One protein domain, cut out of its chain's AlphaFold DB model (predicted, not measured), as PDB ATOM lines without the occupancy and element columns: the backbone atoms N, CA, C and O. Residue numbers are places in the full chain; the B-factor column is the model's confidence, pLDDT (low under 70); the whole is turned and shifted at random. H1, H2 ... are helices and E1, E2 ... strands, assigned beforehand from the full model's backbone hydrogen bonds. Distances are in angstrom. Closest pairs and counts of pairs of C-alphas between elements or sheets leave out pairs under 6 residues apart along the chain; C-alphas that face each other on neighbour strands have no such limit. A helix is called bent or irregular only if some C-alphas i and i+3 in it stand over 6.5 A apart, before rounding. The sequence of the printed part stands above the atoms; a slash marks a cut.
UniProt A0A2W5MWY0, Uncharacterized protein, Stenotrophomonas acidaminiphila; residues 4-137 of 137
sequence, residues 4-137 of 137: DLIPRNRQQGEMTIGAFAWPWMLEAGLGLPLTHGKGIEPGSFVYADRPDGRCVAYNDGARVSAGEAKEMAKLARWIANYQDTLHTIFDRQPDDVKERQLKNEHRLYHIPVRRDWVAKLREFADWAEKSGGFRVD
ATOM      1  N   ASP A   4     160.694 167.842 226.067       94.31
ATOM      2  CA  ASP A   4     160.105 168.465 224.896       94.31
ATOM      3  C   ASP A   4     160.437 169.959 224.884       94.31
ATOM      4  O   ASP A   4     160.184 170.721 225.818       94.31
ATOM      5  N   LEU A   5     161.063 170.396 223.794       96.00
ATOM      6  CA  LEU A   5     161.459 171.778 223.592       96.00
ATOM      7  C   LEU A   5     160.439 172.464 222.691       96.00
ATOM      8  O   LEU A   5     160.339 172.192 221.490       96.00
ATOM      9  N   ILE A   6     159.684 173.386 223.277       96.44
ATOM     10  CA  ILE A   6     158.564 174.055 222.619       96.44
ATOM     11  C   ILE A   6     159.020 175.451 222.179       96.44
ATOM     12  O   ILE A   6     159.228 176.314 223.040       96.44
ATOM     13  N   PRO A   7     159.183 175.725 220.871       97.69
ATOM     14  CA  PRO A   7     159.727 176.994 220.409       97.69
ATOM     15  C   PRO A   7     158.700 178.118 220.535       97.69
ATOM     16  O   PRO A   7     157.486 177.923 220.411       97.69
ATOM     17  N   ARG A   8     159.192 179.348 220.681       96.38
ATOM     18  CA  ARG A   8     158.361 180.548 220.553       96.38
ATOM     19  C   ARG A   8     157.922 180.753 219.101       96.38
ATOM     20  O   ARG A   8     156.780 181.133 218.847       96.38
ATOM     21  N   ASN A   9     158.815 180.482 218.153       95.12
ATOM     22  CA  ASN A   9     158.529 180.442 216.727       95.12
ATOM     23  C   ASN A   9     157.871 179.104 216.360       95.12
ATOM     24  O   ASN A   9     158.549 178.106 216.114       95.12
ATOM     25  N   ARG A  10     156.539 179.104 216.273       91.44
ATOM     26  CA  ARG A  10     155.732 177.903 216.000       91.44
ATOM     27  C   ARG A  10     156.017 177.238 214.648       91.44
ATOM     28  O   ARG A  10     155.661 176.080 214.478       91.44
ATOM     29  N   GLN A  11     156.693 177.916 213.717       92.88
ATOM     30  CA  GLN A  11     157.077 177.327 212.428       92.88
ATOM     31  C   GLN A  11     158.175 176.258 212.542       92.88
ATOM     32  O   GLN A  11     158.322 175.459 211.626       92.88
ATOM     33  N   GLN A  12     158.960 176.244 213.628       90.25
ATOM     34  CA  GLN A  12     160.065 175.287 213.792       90.25
ATOM     35  C   GLN A  12     159.623 173.902 214.281       90.25
ATOM     36  O   GLN A  12     160.431 172.977 214.256       90.25
ATOM     37  N   GLY A  13     158.367 173.751 214.712       94.00
ATOM     38  CA  GLY A  13     157.898 172.527 215.360       94.00
ATOM     39  C   GLY A  13     158.563 172.274 216.717       94.00
ATOM     40  O   GLY A  13     159.574 172.883 217.079       94.00
ATOM     41  N   GLU A  14     157.959 171.393 217.504       95.06
ATOM     42  CA  GLU A  14     158.516 170.964 218.786       95.06
ATOM     43  C   GLU A  14     159.691 170.008 218.557       95.06
ATOM     44  O   GLU A  14     159.724 169.263 217.575       95.06
ATOM     45  N   MET A  15     160.675 170.047 219.455       95.50
ATOM     46  CA  MET A  15     161.827 169.153 219.411       95.50
ATOM     47  C   MET A  15     161.891 168.325 220.686       95.50
ATOM     48  O   MET A  15     162.206 168.844 221.749       95.50
ATOM     49  N   THR A  16     161.692 167.018 220.562       95.00
ATOM     50  CA  THR A  16     161.932 166.087 221.665       95.00
ATOM     51  C   THR A  16     163.420 165.766 221.781       95.00
ATOM     52  O   THR A  16     164.071 165.348 220.809       95.00
ATOM     53  N   ILE A  17     163.956 165.913 222.990       92.75
ATOM     54  CA  ILE A  17     165.282 165.449 223.389       92.75
ATOM     55  C   ILE A  17     165.130 164.365 224.458       92.75
ATOM     56  O   ILE A  17     164.355 164.468 225.403       92.75
ATOM     57  N   GLY A  18     165.870 163.267 224.297       89.38
ATOM     58  CA  GLY A  18     165.783 162.138 225.219       89.38
ATOM     59  C   GLY A  18     166.200 162.507 226.647       89.38
ATOM     60  O   GLY A  18     167.099 163.324 226.846       89.38
ATOM     61  N   ALA A  19     165.613 161.818 227.630       88.25
ATOM     62  CA  ALA A  19     165.847 162.024 229.067       88.25
ATOM     63  C   ALA A  19     167.328 161.961 229.491       88.25
ATOM     64  O   ALA A  19     167.700 162.527 230.509       88.25
ATOM     65  N   PHE A  20     168.170 161.271 228.717       88.94
ATOM     66  CA  PHE A  20     169.616 161.185 228.947       88.94
ATOM     67  C   PHE A  20     170.423 162.167 228.095       88.94
ATOM     68  O   PHE A  20     171.468 162.643 228.531       88.94
ATOM     69  N   ALA A  21     169.944 162.470 226.887       91.38
ATOM     70  CA  ALA A  21     170.643 163.353 225.965       91.38
ATOM     71  C   ALA A  21     170.603 164.799 226.463       91.38
ATOM     72  O   ALA A  21     171.620 165.478 226.415       91.38
ATOM     73  N   TRP A  22     169.466 165.254 226.997       93.12
ATOM     74  CA  TRP A  22     169.331 166.633 227.460       93.12
ATOM     75  C   TRP A  22     170.240 166.966 228.656       93.12
ATOM     76  O   TRP A  22     171.046 167.888 228.513       93.12
ATOM     77  N   PRO A  23     170.236 166.209 229.776       91.38
ATOM     78  CA  PRO A  23     171.177 166.456 230.870       91.38
ATOM     79  C   PRO A  23     172.637 166.394 230.419       91.38
ATOM     80  O   PRO A  23     173.432 167.259 230.775       91.38
ATOM     81  N   TRP A  24     172.989 165.427 229.564       92.44
ATOM     82  CA  TRP A  24     174.344 165.350 229.024       92.44
ATOM     83  C   TRP A  24     174.709 166.572 228.177       92.44
ATOM     84  O   TRP A  24     175.812 167.091 228.317       92.44
ATOM     85  N   MET A  25     173.805 167.057 227.318       94.81
ATOM     86  CA  MET A  25     174.043 168.258 226.510       94.81
ATOM     87  C   MET A  25     174.304 169.468 227.410       94.81
ATOM     88  O   MET A  25     175.252 170.217 227.169       94.81
ATOM     89  N   LEU A  26     173.501 169.635 228.467       94.50
ATOM     90  CA  LEU A  26     173.676 170.703 229.451       94.50
ATOM     91  C   LEU A  26     175.044 170.611 230.142       94.50
ATOM     92  O   LEU A  26     175.776 171.604 230.163       94.50
ATOM     93  N   GLU A  27     175.432 169.418 230.606       92.25
ATOM     94  CA  GLU A  27     176.743 169.155 231.220       92.25
ATOM     95  C   GLU A  27     177.921 169.326 230.251       92.25
ATOM     96  O   GLU A  27     179.003 169.740 230.668       92.25
ATOM     97  N   ALA A  28     177.726 169.056 228.957       92.75
ATOM     98  CA  ALA A  28     178.733 169.246 227.913       92.75
ATOM     99  C   ALA A  28     179.024 170.731 227.612       92.75
ATOM    100  O   ALA A  28     179.862 171.039 226.764       92.75
ATOM    101  N   GLY A  29     178.341 171.651 228.299       93.31
ATOM    102  CA  GLY A  29     178.541 173.094 228.209       93.31
ATOM    103  C   GLY A  29     177.352 173.840 227.613       93.31
ATOM    104  O   GLY A  29     177.338 175.068 227.649       93.31
ATOM    105  N   LEU A  30     176.328 173.140 227.112       95.69
ATOM    106  CA  LEU A  30     175.143 173.791 226.548       95.69
ATOM    107  C   LEU A  30     174.341 174.567 227.602       95.69
ATOM    108  O   LEU A  30     173.627 175.502 227.253       95.69
ATOM    109  N   GLY A  31     174.465 174.200 228.881       94.56
ATOM    110  CA  GLY A  31     173.811 174.885 229.996       94.56
ATOM    111  C   GLY A  31     174.458 176.217 230.389       94.56
ATOM    112  O   GLY A  31     173.819 177.011 231.076       94.56
ATOM    113  N   LEU A  32     175.686 176.508 229.938       94.19
ATOM    114  CA  LEU A  32     176.443 177.686 230.384       94.19
ATOM    115  C   LEU A  32     175.737 179.035 230.134       94.19
ATOM    116  O   LEU A  32     175.738 179.853 231.054       94.19
ATOM    117  N   PRO A  33     175.076 179.283 228.979       94.56
ATOM    118  CA  PRO A  33     174.283 180.501 228.756       94.56
ATOM    119  C   PRO A  33     173.155 180.687 229.772       94.56
ATOM    120  O   PRO A  33     172.716 181.796 230.041       94.56
ATOM    121  N   LEU A  34     172.691 179.580 230.348       92.38
ATOM    122  CA  LEU A  34     171.613 179.533 231.326       92.38
ATOM    123  C   LEU A  34     172.149 179.564 232.755       92.38
ATOM    124  O   LEU A  34     171.396 179.283 233.685       92.38
ATOM    125  N   THR A  35     173.444 179.850 232.937       90.56
ATOM    126  CA  THR A  35     174.185 179.731 234.205       90.56
ATOM    127  C   THR A  35     174.107 178.340 234.831       90.56
ATOM    128  O   THR A  35     174.286 178.186 236.033       90.56
ATOM    129  N   HIS A  36     173.847 177.320 234.013       92.31
ATOM    130  CA  HIS A  36     173.725 175.941 234.445       92.31
ATOM    131  C   HIS A  36     175.006 175.167 234.122       92.31
ATOM    132  O   HIS A  36     175.524 175.223 233.004       92.31
ATOM    133  N   GLY A  37     175.525 174.436 235.104       90.56
ATOM    134  CA  GLY A  37     176.732 173.638 234.949       90.56
ATOM    135  C   GLY A  37     176.803 172.483 235.936       90.56
ATOM    136  O   GLY A  37     175.968 172.339 236.826       90.56
ATOM    137  N   LYS A  38     177.823 171.646 235.768       90.44
ATOM    138  CA  LYS A  38     178.038 170.469 236.609       90.44
ATOM    139  C   LYS A  38     178.392 170.860 238.047       90.44
ATOM    140  O   LYS A  38     179.163 171.791 238.267       90.44
ATOM    141  N   GLY A  39     177.824 170.141 239.008       90.12
ATOM    142  CA  GLY A  39     178.086 170.318 240.432       90.12
ATOM    143  C   GLY A  39     179.279 169.488 240.904       90.12
ATOM    144  O   GLY A  39     179.875 168.727 240.140       90.12
ATOM    145  N   ILE A  40     179.638 169.652 242.178       90.56
ATOM    146  CA  ILE A  40     180.774 168.943 242.790       90.56
ATOM    147  C   ILE A  40     180.438 167.461 242.993       90.56
ATOM    148  O   ILE A  40     181.259 166.590 242.706       90.56
ATOM    149  N   GLU A  41     179.231 167.165 243.473       91.06
ATOM    150  CA  GLU A  41     178.802 165.797 243.747       91.06
ATOM    151  C   GLU A  41     178.338 165.082 242.465       91.06
ATOM    152  O   GLU A  41     177.778 165.715 241.559       91.06
ATOM    153  N   PRO A  42     178.520 163.754 242.359       82.81
ATOM    154  CA  PRO A  42     178.008 162.987 241.228       82.81
ATOM    155  C   PRO A  42     176.498 163.182 241.030       82.81
ATOM    156  O   PRO A  42     175.714 162.966 241.946       82.81
ATOM    157  N   GLY A  43     176.090 163.562 239.816       81.94
ATOM    158  CA  GLY A  43     174.678 163.795 239.481       81.94
ATOM    159  C   GLY A  43     174.104 165.112 240.017       81.94
ATOM    160  O   GLY A  43     172.919 165.372 239.831       81.94
ATOM    161  N   SER A  44     174.929 165.945 240.654       89.81
ATOM    162  CA  SER A  44     174.552 167.298 241.057       89.81
ATOM    163  C   SER A  44     174.881 168.320 239.972       89.81
ATOM    164  O   SER A  44     175.754 168.119 239.120       89.81
ATOM    165  N   PHE A  45     174.200 169.456 240.034       90.88
ATOM    166  CA  PHE A  45     174.440 170.589 239.163       90.88
ATOM    167  C   PHE A  45     174.238 171.905 239.899       90.88
ATOM    168  O   PHE A  45     173.529 171.978 240.900       90.88
ATOM    169  N   VAL A  46     174.876 172.946 239.379       90.81
ATOM    170  CA  VAL A  46     174.659 174.329 239.787       90.81
ATOM    171  C   VAL A  46     173.828 175.028 238.720       90.81
ATOM    172  O   VAL A  46     173.939 174.724 237.528       90.81
ATOM    173  N   TYR A  47     172.971 175.940 239.152       88.94
ATOM    174  CA  TYR A  47     172.226 176.847 238.291       88.94
ATOM    175  C   TYR A  47     171.923 178.126 239.074       88.94
ATOM    176  O   TYR A  47     171.811 178.070 240.299       88.94
ATOM    177  N   ALA A  48     171.832 179.274 238.402       83.19
ATOM    178  CA  ALA A  48     171.311 180.473 239.053       83.19
ATOM    179  C   ALA A  48     169.783 180.449 239.059       83.19
ATOM    180  O   ALA A  48     169.153 179.918 238.136       83.19
ATOM    181  N   ASP A  49     169.195 181.079 240.074       79.25
ATOM    182  CA  ASP A  49     167.754 181.269 240.140       79.25
ATOM    183  C   ASP A  49     167.278 182.034 238.907       79.25
ATOM    184  O   ASP A  49     167.658 183.182 238.651       79.25
ATOM    185  N   ARG A  50     166.431 181.377 238.116       82.56
ATOM    186  CA  ARG A  50     165.758 182.027 236.999       82.56
ATOM    187  C   ARG A  50     164.601 182.873 237.540       82.56
ATOM    188  O   ARG A  50     163.998 182.501 238.546       82.56
ATOM    189  N   PRO A  51     164.215 183.974 236.867       82.88
ATOM    190  CA  PRO A  51     163.096 184.813 237.311       82.88
ATOM    191  C   PRO A  51     161.759 184.071 237.461       82.88
ATOM    192  O   PRO A  51     160.877 184.534 238.176       82.88
ATOM    193  N   ASP A  52     161.591 182.942 236.767       83.44
ATOM    194  CA  ASP A  52     160.415 182.075 236.846       83.44
ATOM    195  C   ASP A  52     160.512 180.999 237.945       83.44
ATOM    196  O   ASP A  52     159.562 180.236 238.119       83.44
ATOM    197  N   GLY A  53     161.622 180.939 238.692       86.06
ATOM    198  CA  GLY A  53     161.873 179.954 239.747       86.06
ATOM    199  C   GLY A  53     162.043 178.523 239.232       86.06
ATOM    200  O   GLY A  53     161.896 177.578 240.003       86.06
ATOM    201  N   ARG A  54     162.298 178.357 237.928       90.25
ATOM    202  CA  ARG A  54     162.322 177.066 237.230       90.25
ATOM    203  C   ARG A  54     163.717 176.697 236.749       90.25
ATOM    204  O   ARG A  54     164.570 177.565 236.558       90.25
ATOM    205  N   CYS A  55     163.942 175.410 236.499       89.62
ATOM    206  CA  CYS A  55     165.219 174.903 236.009       89.62
ATOM    207  C   CYS A  55     165.053 174.078 234.735       89.62
ATOM    208  O   CYS A  55     164.294 173.112 234.679       89.62
ATOM    209  N   VAL A  56     165.873 174.381 233.726       91.56
ATOM    210  CA  VAL A  56     165.890 173.638 232.457       91.56
ATOM    211  C   VAL A  56     166.248 172.158 232.613       91.56
ATOM    212  O   VAL A  56     166.019 171.385 231.689       91.56
ATOM    213  N   ALA A  57     166.787 171.746 233.762       89.94
ATOM    214  CA  ALA A  57     167.077 170.352 234.072       89.94
ATOM    215  C   ALA A  57     165.876 169.585 234.666       89.94
ATOM    216  O   ALA A  57     165.911 168.357 234.682       89.94
ATOM    217  N   TYR A  58     164.814 170.254 235.134       88.56
ATOM    218  CA  TYR A  58     163.707 169.602 235.858       88.56
ATOM    219  C   TYR A  58     162.446 169.336 235.041       88.56
ATOM    220  O   TYR A  58     161.538 168.690 235.558       88.56
ATOM    221  N   ASN A  59     162.401 169.759 233.778       87.94
ATOM    222  CA  ASN A  59     161.224 169.565 232.931       87.94
ATOM    223  C   ASN A  59     159.954 170.213 233.519       87.94
ATOM    224  O   ASN A  59     158.892 169.607 233.603       87.94
ATOM    225  N   ASP A  60     160.102 171.438 234.026       89.19
ATOM    226  CA  ASP A  60     159.100 172.169 234.811       89.19
ATOM    227  C   ASP A  60     158.498 173.366 234.047       89.19
ATOM    228  O   ASP A  60     157.835 174.244 234.616       89.19
ATOM    229  N   GLY A  61     158.736 173.440 232.735       92.06
ATOM    230  CA  GLY A  61     158.327 174.554 231.896       92.06
ATOM    231  C   GLY A  61     159.264 175.763 231.973       92.06
ATOM    232  O   GLY A  61     158.786 176.881 231.738       92.06
ATOM    233  N   ALA A  62     160.537 175.586 232.343       93.19
ATOM    234  CA  ALA A  62     161.556 176.637 232.313       93.19
ATOM    235  C   ALA A  62     161.667 177.281 230.922       93.19
ATOM    236  O   ALA A  62     161.607 176.602 229.891       93.19
ATOM    237  N   ARG A  63     161.835 178.607 230.882       94.06
ATOM    238  CA  ARG A  63     161.916 179.364 229.621       94.06
ATOM    239  C   ARG A  63     163.345 179.729 229.266       94.06
ATOM    240  O   ARG A  63     164.049 180.277 230.100       94.06
ATOM    241  N   VAL A  64     163.710 179.547 228.004       95.06
ATOM    242  CA  VAL A  64     164.951 180.008 227.376       95.06
ATOM    243  C   VAL A  64     164.627 181.166 226.432       95.06
ATOM    244  O   VAL A  64     163.762 181.065 225.558       95.06
ATOM    245  N   SER A  65     165.298 182.298 226.618       95.81
ATOM    246  CA  SER A  65     165.144 183.494 225.792       95.81
ATOM    247  C   SER A  65     165.735 183.309 224.390       95.81
ATOM    248  O   SER A  65     166.514 182.398 224.125       95.81
ATOM    249  N   ALA A  66     165.393 184.211 223.467       97.44
ATOM    250  CA  ALA A  66     165.952 184.186 222.115       97.44
ATOM    251  C   ALA A  66     167.476 184.412 222.087       97.44
ATOM    252  O   ALA A  66     168.146 183.895 221.198       97.44
ATOM    253  N   GLY A  67     168.011 185.197 223.032       97.62
ATOM    254  CA  GLY A  67     169.452 185.420 223.170       97.62
ATOM    255  C   GLY A  67     170.161 184.152 223.634       97.62
ATOM    256  O   GLY A  67     171.019 183.641 222.916       97.62
ATOM    257  N   GLU A  68     169.705 183.588 224.756       96.69
ATOM    258  CA  GLU A  68     170.218 182.322 225.296       96.69
ATOM    259  C   GLU A  68     170.131 181.195 224.250       96.69
ATOM    260  O   GLU A  68     171.102 180.481 224.033       96.69
ATOM    261  N   ALA A  69     169.016 181.073 223.517       98.00
ATOM    262  CA  ALA A  69     168.854 180.043 222.488       98.00
ATOM    263  C   ALA A  69     169.880 180.162 221.344       98.00
ATOM    264  O   ALA A  69     170.372 179.147 220.848       98.00
ATOM    265  N   LYS A  70     170.249 181.384 220.935       98.31
ATOM    266  CA  LYS A  70     171.298 181.608 219.923       98.31
ATOM    267  C   LYS A  70     172.689 181.268 220.451       98.31
ATOM    268  O   LYS A  70     173.503 180.701 219.721       98.31
ATOM    269  N   GLU A  71     172.967 181.589 221.709       98.25
ATOM    270  CA  GLU A  71     174.222 181.206 222.364       98.25
ATOM    271  C   GLU A  71     174.328 179.686 222.498       98.25
ATOM    272  O   GLU A  71     175.348 179.102 222.130       98.25
ATOM    273  N   MET A  72     173.241 179.030 222.910       98.12
ATOM    274  CA  MET A  72     173.131 177.573 222.939       98.12
ATOM    275  C   MET A  72     173.335 176.969 221.546       98.12
ATOM    276  O   MET A  72     174.080 176.005 221.416       98.12
ATOM    277  N   ALA A  73     172.760 177.544 220.485       98.50
ATOM    278  CA  ALA A  73     172.980 177.067 219.117       98.50
ATOM    279  C   ALA A  73     174.464 177.105 218.716       98.50
ATOM    280  O   ALA A  73     175.003 176.145 218.160       98.50
ATOM    281  N   LYS A  74     175.155 178.202 219.042       98.31
ATOM    282  CA  LYS A  74     176.594 178.345 218.797       98.31
ATOM    283  C   LYS A  74     177.405 177.302 219.572       98.31
ATOM    284  O   LYS A  74     178.265 176.647 218.984       98.31
ATOM    285  N   LEU A  75     177.106 177.115 220.857       98.12
ATOM    286  CA  LEU A  75     177.766 176.116 221.701       98.12
ATOM    287  C   LEU A  75     177.501 174.691 221.217       98.12
ATOM    288  O   LEU A  75     178.437 173.906 221.128       98.12
ATOM    289  N   ALA A  76     176.272 174.364 220.826       98.25
ATOM    290  CA  ALA A  76     175.925 173.047 220.304       98.25
ATOM    291  C   ALA A  76     176.751 172.686 219.059       98.25
ATOM    292  O   ALA A  76     177.251 171.564 218.959       98.25
ATOM    293  N   ARG A  77     176.992 173.648 218.154       98.38
ATOM    294  CA  ARG A  77     177.886 173.457 216.996       98.38
ATOM    295  C   ARG A  77     179.328 173.196 217.424       98.38
ATOM    296  O   ARG A  77     179.981 172.315 216.868       98.38
ATOM    297  N   TRP A  78     179.831 173.930 218.414       98.31
ATOM    298  CA  TRP A  78     181.182 173.722 218.945       98.31
ATOM    299  C   TRP A  78     181.338 172.370 219.635       98.31
ATOM    300  O   TRP A  78     182.311 171.669 219.367       98.31
ATOM    301  N   ILE A  79     180.363 171.972 220.451       97.69
ATOM    302  CA  ILE A  79     180.336 170.662 221.105       97.69
ATOM    303  C   ILE A  79     180.297 169.560 220.042       97.69
ATOM    304  O   ILE A  79     181.093 168.630 220.115       97.69
ATOM    305  N   ALA A  80     179.453 169.675 219.010       97.94
ATOM    306  CA  ALA A  80     179.402 168.690 217.930       97.94
ATOM    307  C   ALA A  80     180.750 168.555 217.193       97.94
ATOM    308  O   ALA A  80     181.224 167.445 216.962       97.94
ATOM    309  N   ASN A  81     181.408 169.675 216.876       97.94
ATOM    310  CA  ASN A  81     182.726 169.668 216.231       97.94
ATOM    311  C   ASN A  81     183.819 169.079 217.138       97.94
ATOM    312  O   ASN A  81     184.698 168.349 216.671       97.94
ATOM    313  N   TYR A  82     183.758 169.368 218.439       97.69
ATOM    314  CA  TYR A  82     184.637 168.759 219.431       97.69
ATOM    315  C   TYR A  82     184.445 167.236 219.482       97.69
ATOM    316  O   TYR A  82     185.425 166.496 219.402       97.69
ATOM    317  N   GLN A  83     183.199 166.755 219.508       97.69
ATOM    318  CA  GLN A  83     182.891 165.321 219.494       97.69
ATOM    319  C   GLN A  83     183.374 164.628 218.210       97.69
ATOM    320  O   GLN A  83     183.939 163.539 218.280       97.69
ATOM    321  N   ASP A  84     183.256 165.258 217.040       97.44
ATOM    322  CA  ASP A  84     183.811 164.695 215.798       97.44
ATOM    323  C   ASP A  84     185.343 164.634 215.796       97.44
ATOM    324  O   ASP A  84     185.936 163.695 215.250       97.44
ATOM    325  N   THR A  85     185.991 165.599 216.447       97.56
ATOM    326  CA  THR A  85     187.441 165.572 216.660       97.56
ATOM    327  C   THR A  85     187.822 164.400 217.564       97.56
ATOM    328  O   THR A  85     188.729 163.639 217.226       97.56
ATOM    329  N   LEU A  86     187.094 164.195 218.667       97.06
ATOM    330  CA  LEU A  86     187.295 163.049 219.558       97.06
ATOM    331  C   LEU A  86     187.091 161.721 218.836       97.06
ATOM    332  O   LEU A  86     187.914 160.824 218.992       97.06
ATOM    333  N   HIS A  87     186.056 161.599 218.006       97.12
ATOM    334  CA  HIS A  87     185.884 160.409 217.186       97.12
ATOM    335  C   HIS A  87     187.053 160.191 216.229       97.12
ATOM    336  O   HIS A  87     187.565 159.087 216.148       97.12
ATOM    337  N   THR A  88     187.532 161.236 215.550       96.75
ATOM    338  CA  THR A  88     188.693 161.117 214.654       96.75
ATOM    339  C   THR A  88     189.930 160.614 215.399       96.75
ATOM    340  O   THR A  88     190.685 159.800 214.870       96.75
ATOM    341  N   ILE A  89     190.144 161.089 216.630       96.00
ATOM    342  CA  ILE A  89     191.238 160.633 217.492       96.00
ATOM    343  C   ILE A  89     191.016 159.176 217.905       96.00
ATOM    344  O   ILE A  89     191.933 158.373 217.770       96.00
ATOM    345  N   PHE A  90     189.818 158.837 218.386       95.31
ATOM    346  CA  PHE A  90     189.464 157.512 218.887       95.31
ATOM    347  C   PHE A  90     189.520 156.445 217.786       95.31
ATOM    348  O   PHE A  90     190.147 155.407 217.967       95.31
ATOM    349  N   ASP A  91     188.959 156.727 216.610       94.75
ATOM    350  CA  ASP A  91     188.861 155.800 215.477       94.75
ATOM    351  C   ASP A  91     190.244 155.417 214.918       94.75
ATOM    352  O   ASP A  91     190.419 154.306 214.415       94.75
ATOM    353  N   ARG A  92     191.247 156.295 215.069       96.19
ATOM    354  CA  ARG A  92     192.647 156.051 214.670       96.19
ATOM    355  C   ARG A  92     193.435 155.182 215.646       96.19
ATOM    356  O   ARG A  92     194.550 154.780 215.320       96.19
ATOM    357  N   GLN A  93     192.913 154.936 216.844       95.56
ATOM    358  CA  GLN A  93     193.636 154.146 217.832       95.56
ATOM    359  C   GLN A  93     193.606 152.649 217.490       95.56
ATOM    360  O   GLN A  93     192.642 152.182 216.874       95.56
ATOM    361  N   PRO A  94     194.630 151.891 217.915       96.62
ATOM    362  CA  PRO A  94     194.606 150.433 217.869       96.62
ATOM    363  C   PRO A  94     193.418 149.844 218.645       96.62
ATOM    364  O   PRO A  94     192.960 150.429 219.630       96.62
ATOM    365  N   ASP A  95     192.928 148.680 218.220       95.12
ATOM    366  CA  ASP A  95     191.716 148.072 218.786       95.12
ATOM    367  C   ASP A  95     191.872 147.672 220.261       95.12
ATOM    368  O   ASP A  95     190.940 147.854 221.043       95.12
ATOM    369  N   ASP A  96     193.059 147.231 220.682       94.75
ATOM    370  CA  ASP A  96     193.371 146.931 222.086       94.75
ATOM    371  C   ASP A  96     193.309 148.192 222.968       94.75
ATOM    372  O   ASP A  96     192.824 148.167 224.105       94.75
ATOM    373  N   VAL A  97     193.749 149.332 222.424       93.19
ATOM    374  CA  VAL A  97     193.667 150.627 223.104       93.19
ATOM    375  C   VAL A  97     192.213 151.084 223.198       93.19
ATOM    376  O   VAL A  97     191.795 151.520 224.275       93.19
ATOM    377  N   LYS A  98     191.434 150.946 222.116       93.56
ATOM    378  CA  LYS A  98     189.996 151.254 222.112       93.56
ATOM    379  C   LYS A  98     189.249 150.408 223.134       93.56
ATOM    380  O   LYS A  98     188.479 150.960 223.913       93.56
ATOM    381  N   GLU A  99     189.497 149.099 223.183       92.81
ATOM    382  CA  GLU A  99     188.843 148.196 224.133       92.81
ATOM    383  C   GLU A  99     189.144 148.601 225.583       92.81
ATOM    384  O   GLU A  99     188.230 148.727 226.402       92.81
ATOM    385  N   ARG A 100     190.414 148.893 225.898       91.00
ATOM    386  CA  ARG A 100     190.807 149.383 227.227       91.00
ATOM    387  C   ARG A 100     190.132 150.710 227.573       91.00
ATOM    388  O   ARG A 100     189.677 150.885 228.701       91.00
ATOM    389  N   GLN A 101     190.068 151.645 226.625       92.62
ATOM    390  CA  GLN A 101     189.404 152.928 226.847       92.62
ATOM    391  C   GLN A 101     187.905 152.759 227.061       92.62
ATOM    392  O   GLN A 101     187.389 153.369 227.986       92.62
ATOM    393  N   LEU A 102     187.232 151.905 226.282       90.69
ATOM    394  CA  LEU A 102     185.799 151.617 226.406       90.69
ATOM    395  C   LEU A 102     185.432 150.971 227.742       90.69
ATOM    396  O   LEU A 102     184.368 151.282 228.273       90.69
ATOM    397  N   LYS A 103     186.306 150.129 228.312       90.44
ATOM    398  CA  LYS A 103     186.100 149.578 229.664       90.44
ATOM    399  C   LYS A 103     185.997 150.685 230.716       90.44
ATOM    400  O   LYS A 103     185.177 150.573 231.619       90.44
ATOM    401  N   ASN A 104     186.789 151.754 230.572       84.50
ATOM    402  CA  ASN A 104     186.754 152.997 231.358       84.50
ATOM    403  C   ASN A 104     186.448 152.828 232.862       84.50
ATOM    404  O   ASN A 104     185.732 153.645 233.443       84.50
ATOM    405  N   GLU A 105     186.977 151.779 233.500       79.88
ATOM    406  CA  GLU A 105     186.547 151.323 234.835       79.88
ATOM    407  C   GLU A 105     186.697 152.407 235.914       79.88
ATOM    408  O   GLU A 105     185.913 152.487 236.858       79.88
ATOM    409  N   HIS A 106     187.662 153.308 235.725       81.75
ATOM    410  CA  HIS A 106     187.946 154.428 236.619       81.75
ATOM    411  C   HIS A 106     187.519 155.796 236.061       81.75
ATOM    412  O   HIS A 106     187.883 156.824 236.627       81.75
ATOM    413  N   ARG A 107     186.767 155.837 234.949       81.25
ATOM    414  CA  ARG A 107     186.331 157.072 234.264       81.25
ATOM    415  C   ARG A 107     187.483 158.022 233.894       81.25
ATOM    416  O   ARG A 107     187.308 159.237 233.870       81.25
ATOM    417  N   LEU A 108     188.660 157.465 233.611       87.88
ATOM    418  CA  LEU A 108     189.875 158.218 233.283       87.88
ATOM    419  C   LEU A 108     189.863 158.770 231.857       87.88
ATOM    420  O   LEU A 108     190.570 159.731 231.560       87.88
ATOM    421  N   TYR A 109     189.082 158.156 230.968       90.06
ATOM    422  CA  TYR A 109     189.046 158.517 229.560       90.06
ATOM    423  C   TYR A 109     187.779 159.293 229.220       90.06
ATOM    424  O   TYR A 109     186.669 158.921 229.615       90.06
ATOM    425  N   HIS A 110     187.953 160.350 228.427       89.44
ATOM    426  CA  HIS A 110     186.855 161.075 227.808       89.44
ATOM    427  C   HIS A 110     186.597 160.501 226.412       89.44
ATOM    428  O   HIS A 110     187.287 160.827 225.448       89.44
ATOM    429  N   ILE A 111     185.636 159.585 226.335       92.44
ATOM    430  CA  ILE A 111     185.258 158.887 225.103       92.44
ATOM    431  C   ILE A 111     184.230 159.749 224.364       92.44
ATOM    432  O   ILE A 111     183.353 160.314 225.029       92.44
ATOM    433  N   PRO A 112     184.305 159.862 223.023       94.62
ATOM    434  CA  PRO A 112     183.268 160.552 222.274       94.62
ATOM    435  C   PRO A 112     181.897 159.933 222.551       94.62
ATOM    436  O   PRO A 112     181.750 158.716 222.699       94.62
ATOM    437  N   VAL A 113     180.880 160.783 222.602       93.94
ATOM    438  CA  VAL A 113     179.499 160.329 222.723       93.94
ATOM    439  C   VAL A 113     179.067 159.586 221.458       93.94
ATOM    440  O   VAL A 113     179.730 159.620 220.425       93.94
ATOM    441  N   ARG A 114     177.928 158.896 221.509       92.94
ATOM    442  CA  ARG A 114     177.392 158.213 220.331       92.94
ATOM    443  C   ARG A 114     177.138 159.202 219.180       92.94
ATOM    444  O   ARG A 114     176.653 160.312 219.393       92.94
ATOM    445  N   ARG A 115     177.394 158.771 217.941       94.25
ATOM    446  CA  ARG A 115     177.244 159.601 216.728       94.25
ATOM    447  C   ARG A 115     175.827 160.163 216.542       94.25
ATOM    448  O   ARG A 115     175.687 161.271 216.035       94.25
ATOM    449  N   ASP A 116     174.793 159.441 216.979       92.81
ATOM    450  CA  ASP A 116     173.402 159.915 216.942       92.81
ATOM    451  C   ASP A 116     173.189 161.142 217.841       92.81
ATOM    452  O   ASP A 116     172.451 162.052 217.475       92.81
ATOM    453  N   TRP A 117     173.892 161.234 218.974       93.56
ATOM    454  CA  TRP A 117     173.838 162.416 219.841       93.56
ATOM    455  C   TRP A 117     174.580 163.604 219.227       93.56
ATOM    456  O   TRP A 117     174.130 164.742 219.357       93.56
ATOM    457  N   VAL A 118     175.676 163.358 218.502       96.12
ATOM    458  CA  VAL A 118     176.383 164.406 217.744       96.12
ATOM    459  C   VAL A 118     175.496 164.961 216.625       96.12
ATOM    460  O   VAL A 118     175.418 166.176 216.446       96.12
ATOM    461  N   ALA A 119     174.784 164.096 215.899       95.69
ATOM    462  CA  ALA A 119     173.788 164.526 214.917       95.69
ATOM    463  C   ALA A 119     172.666 165.336 215.586       95.69
ATOM    464  O   ALA A 119     172.336 166.429 215.125       95.69
ATOM    465  N   LYS A 120     172.168 164.871 216.739       95.06
ATOM    466  CA  LYS A 120     171.131 165.570 217.505       95.06
ATOM    467  C   LYS A 120     171.568 166.956 217.989       95.06
ATOM    468  O   LYS A 120     170.763 167.878 217.973       95.06
ATOM    469  N   LEU A 121     172.836 167.134 218.366       96.38
ATOM    470  CA  LEU A 121     173.405 168.448 218.699       96.38
ATOM    471  C   LEU A 121     173.344 169.424 217.519       96.38
ATOM    472  O   LEU A 121     173.062 170.605 217.713       96.38
ATOM    473  N   ARG A 122     173.595 168.943 216.297       97.88
ATOM    474  CA  ARG A 122     173.512 169.766 215.080       97.88
ATOM    475  C   ARG A 122     172.075 170.142 214.757       97.88
ATOM    476  O   ARG A 122     171.802 171.316 214.529       97.88
ATOM    477  N   GLU A 123     171.166 169.170 214.824       97.44
ATOM    478  CA  GLU A 123     169.728 169.417 214.688       97.44
ATOM    479  C   GLU A 123     169.255 170.460 215.705       97.44
ATOM    480  O   GLU A 123     168.597 171.433 215.338       97.44
ATOM    481  N   PHE A 124     169.638 170.288 216.975       98.00
ATOM    482  CA  PHE A 124     169.330 171.242 218.032       98.00
ATOM    483  C   PHE A 124     169.891 172.625 217.714       98.00
ATOM    484  O   PHE A 124     169.183 173.607 217.898       98.00
ATOM    485  N   ALA A 125     171.129 172.733 217.229       98.25
ATOM    486  CA  ALA A 125     171.722 174.027 216.922       98.25
ATOM    487  C   ALA A 125     170.922 174.799 215.867       98.25
ATOM    488  O   ALA A 125     170.606 175.975 216.060       98.25
ATOM    489  N   ASP A 126     170.562 174.132 214.773       98.19
ATOM    490  CA  ASP A 126     169.822 174.755 213.678       98.19
ATOM    491  C   ASP A 126     168.386 175.107 214.079       98.19
ATOM    492  O   ASP A 126     167.860 176.145 213.663       98.19
ATOM    493  N   TRP A 127     167.767 174.275 214.919       98.31
ATOM    494  CA  TRP A 127     166.454 174.536 215.498       98.31
ATOM    495  C   TRP A 127     166.488 175.697 216.505       98.31
ATOM    496  O   TRP A 127     165.691 176.633 216.409       98.31
ATOM    497  N   ALA A 128     167.443 175.694 217.440       98.00
ATOM    498  CA  ALA A 128     167.544 176.669 218.524       98.00
ATOM    499  C   ALA A 128     167.786 178.083 217.986       98.00
ATOM    500  O   ALA A 128     167.152 179.033 218.450       98.00
ATOM    501  N   GLU A 129     168.607 178.222 216.943       97.88
ATOM    502  CA  GLU A 129     168.865 179.499 216.268       97.88
ATOM    503  C   GLU A 129     167.592 180.134 215.678       97.88
ATOM    504  O   GLU A 129     167.442 181.360 215.685       97.88
ATOM    505  N   LYS A 130     166.646 179.305 215.218       97.62
ATOM    506  CA  LYS A 130     165.386 179.723 214.576       97.62
ATOM    507  C   LYS A 130     164.182 179.724 215.524       97.62
ATOM    508  O   LYS A 130     163.114 180.221 215.156       97.62
ATOM    509  N   SER A 131     164.344 179.187 216.734       97.06
ATOM    510  CA  SER A 131     163.273 178.985 217.722       97.06
ATOM    511  C   SER A 131     162.673 180.286 218.262       97.06
ATOM    512  O   SER A 131     161.522 180.299 218.691       97.06
ATOM    513  N   GLY A 132     163.428 181.391 218.256       96.94
ATOM    514  CA  GLY A 132     163.026 182.629 218.933       96.94
ATOM    515  C   GLY A 132     162.968 182.504 220.466       96.94
ATOM    516  O   GLY A 132     162.272 183.291 221.112       96.94
ATOM    517  N   GLY A 133     163.676 181.523 221.037       96.88
ATOM    518  CA  GLY A 133     163.533 181.077 222.424       96.88
ATOM    519  C   GLY A 133     162.584 179.882 222.531       96.88
ATOM    520  O   GLY A 133     161.847 179.582 221.591       96.88
ATOM    521  N   PHE A 134     162.589 179.188 223.665       96.81
ATOM    522  CA  PHE A 134     161.784 177.979 223.853       96.81
ATOM    523  C   PHE A 134     161.449 177.699 225.320       96.81
ATOM    524  O   PHE A 134     162.017 178.302 226.225       96.81
ATOM    525  N   ARG A 135     160.496 176.796 225.552       95.81
ATOM    526  CA  ARG A 135     160.163 176.229 226.865       95.81
ATOM    527  C   ARG A 135     160.622 174.770 226.921       95.81
ATOM    528  O   ARG A 135     160.535 174.102 225.900       95.81
ATOM    529  N   VAL A 136     161.083 174.315 228.083       94.12
ATOM    530  CA  VAL A 136     161.459 172.916 228.354       94.12
ATOM    531  C   VAL A 136     160.343 172.242 229.158       94.12
ATOM    532  O   VAL A 136     160.062 172.721 230.256       94.12
ATOM    533  N   ASP A 137     159.698 171.205 228.623       89.06
ATOM    534  CA  ASP A 137     158.473 170.581 229.168       89.06
ATOM    535  C   ASP A 137     158.459 169.049 229.082       89.06
ATOM    536  O   ASP A 137     159.180 168.478 228.237       89.06
TER     537      ASP A 137
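What this domain is: This is residues 4 to 137 of the 137 residues of an uncharacterized protein of Stenotrophomonas acidaminiphila (UniProt A0A2W5MWY0). Two helices, H2 and the shorter H4, run side by side in opposite ways, and a small sheet of four short strands has H4 over one of its faces and the first residues of H2 at its border. H1 packs across H2, and H3 is at the far end of H2, where residues 91 to 97 and 103 to 108 stand free. The printed part has 134 residues with four named helices and four named strands, in the order E1 E2 H1 E3 H2 H3 H4 E4; the sheet runs E2 E1 E4 E3, antiparallel throughout, and the class is mixed, helices and strands. The whole is compact, with a radius of gyration of the C-alphas of 16.1 A and spans of 49 by 33 by 20 A.

Where its parts are: Find C-alpha 4 at (160.105, 168.465, 224.896), where E1 begins; it runs to residue 7, and E2 holds residues 15 to 17. H1 follows, residues 21 to 30, 11.4 A long; it is only just irregular, with C-alphas 27 and 30 at 6.8 A. After residues 31 to 61, which hold no named element, look for E3 at residues 62 to 64. From C-alpha 66 at (165.952, 184.186, 222.115) H2 runs 37.1 A to residue 91. H3 is residues 95 to 103, 12.3 A, and H4 residues 115 to 130, 23.5 A. E4, residues 134 to 136, ends at C-alpha 136, (161.459, 172.916, 228.354).

How they stand to each other: Start at the hairpin E1 and E2, where N 5 and O 15 are 2.8 A apart, within hydrogen-bond range. On E1's other side look to E4: N 6 and O 135 are at 2.8 A. E4 and E3 have N 64 and O 134 at 2.8 A. H4 is on one face of this sheet, making two layers, a helix layer and a sheet layer, at a height over the sheet of 10.2 A; it lies over E2 and E1 and runs along the strands, at 7 degrees to E1 on the local plane. H2 only grazes the sheet, with its residues 66 to 72. H2 and H4 touch at a shallow tilt of 21 degrees, their closest C-alphas those of Ala 73 and Ala 125, 4.0 A. H1 touches residues 72 to 79 of H2, about perpendicular at 83 degrees, with the C-alphas of Leu 30 and Met 72 closest at 5.6 A. H3 and H4 are apart. Every O i to N i+4 pair is within hydrogen-bond range in H2 and H3; H1 has 5 of 6 and H4 11 of 12.

The domain as a whole: The C-alphas farthest apart, those of Pro 51 and Asp 96, are 50.8 A apart. The printed part has no cut. The links H1 to E3 and H3 to H4 are long. The mean pLDDT of the printed part is 93.2, and no printed residue is under 70.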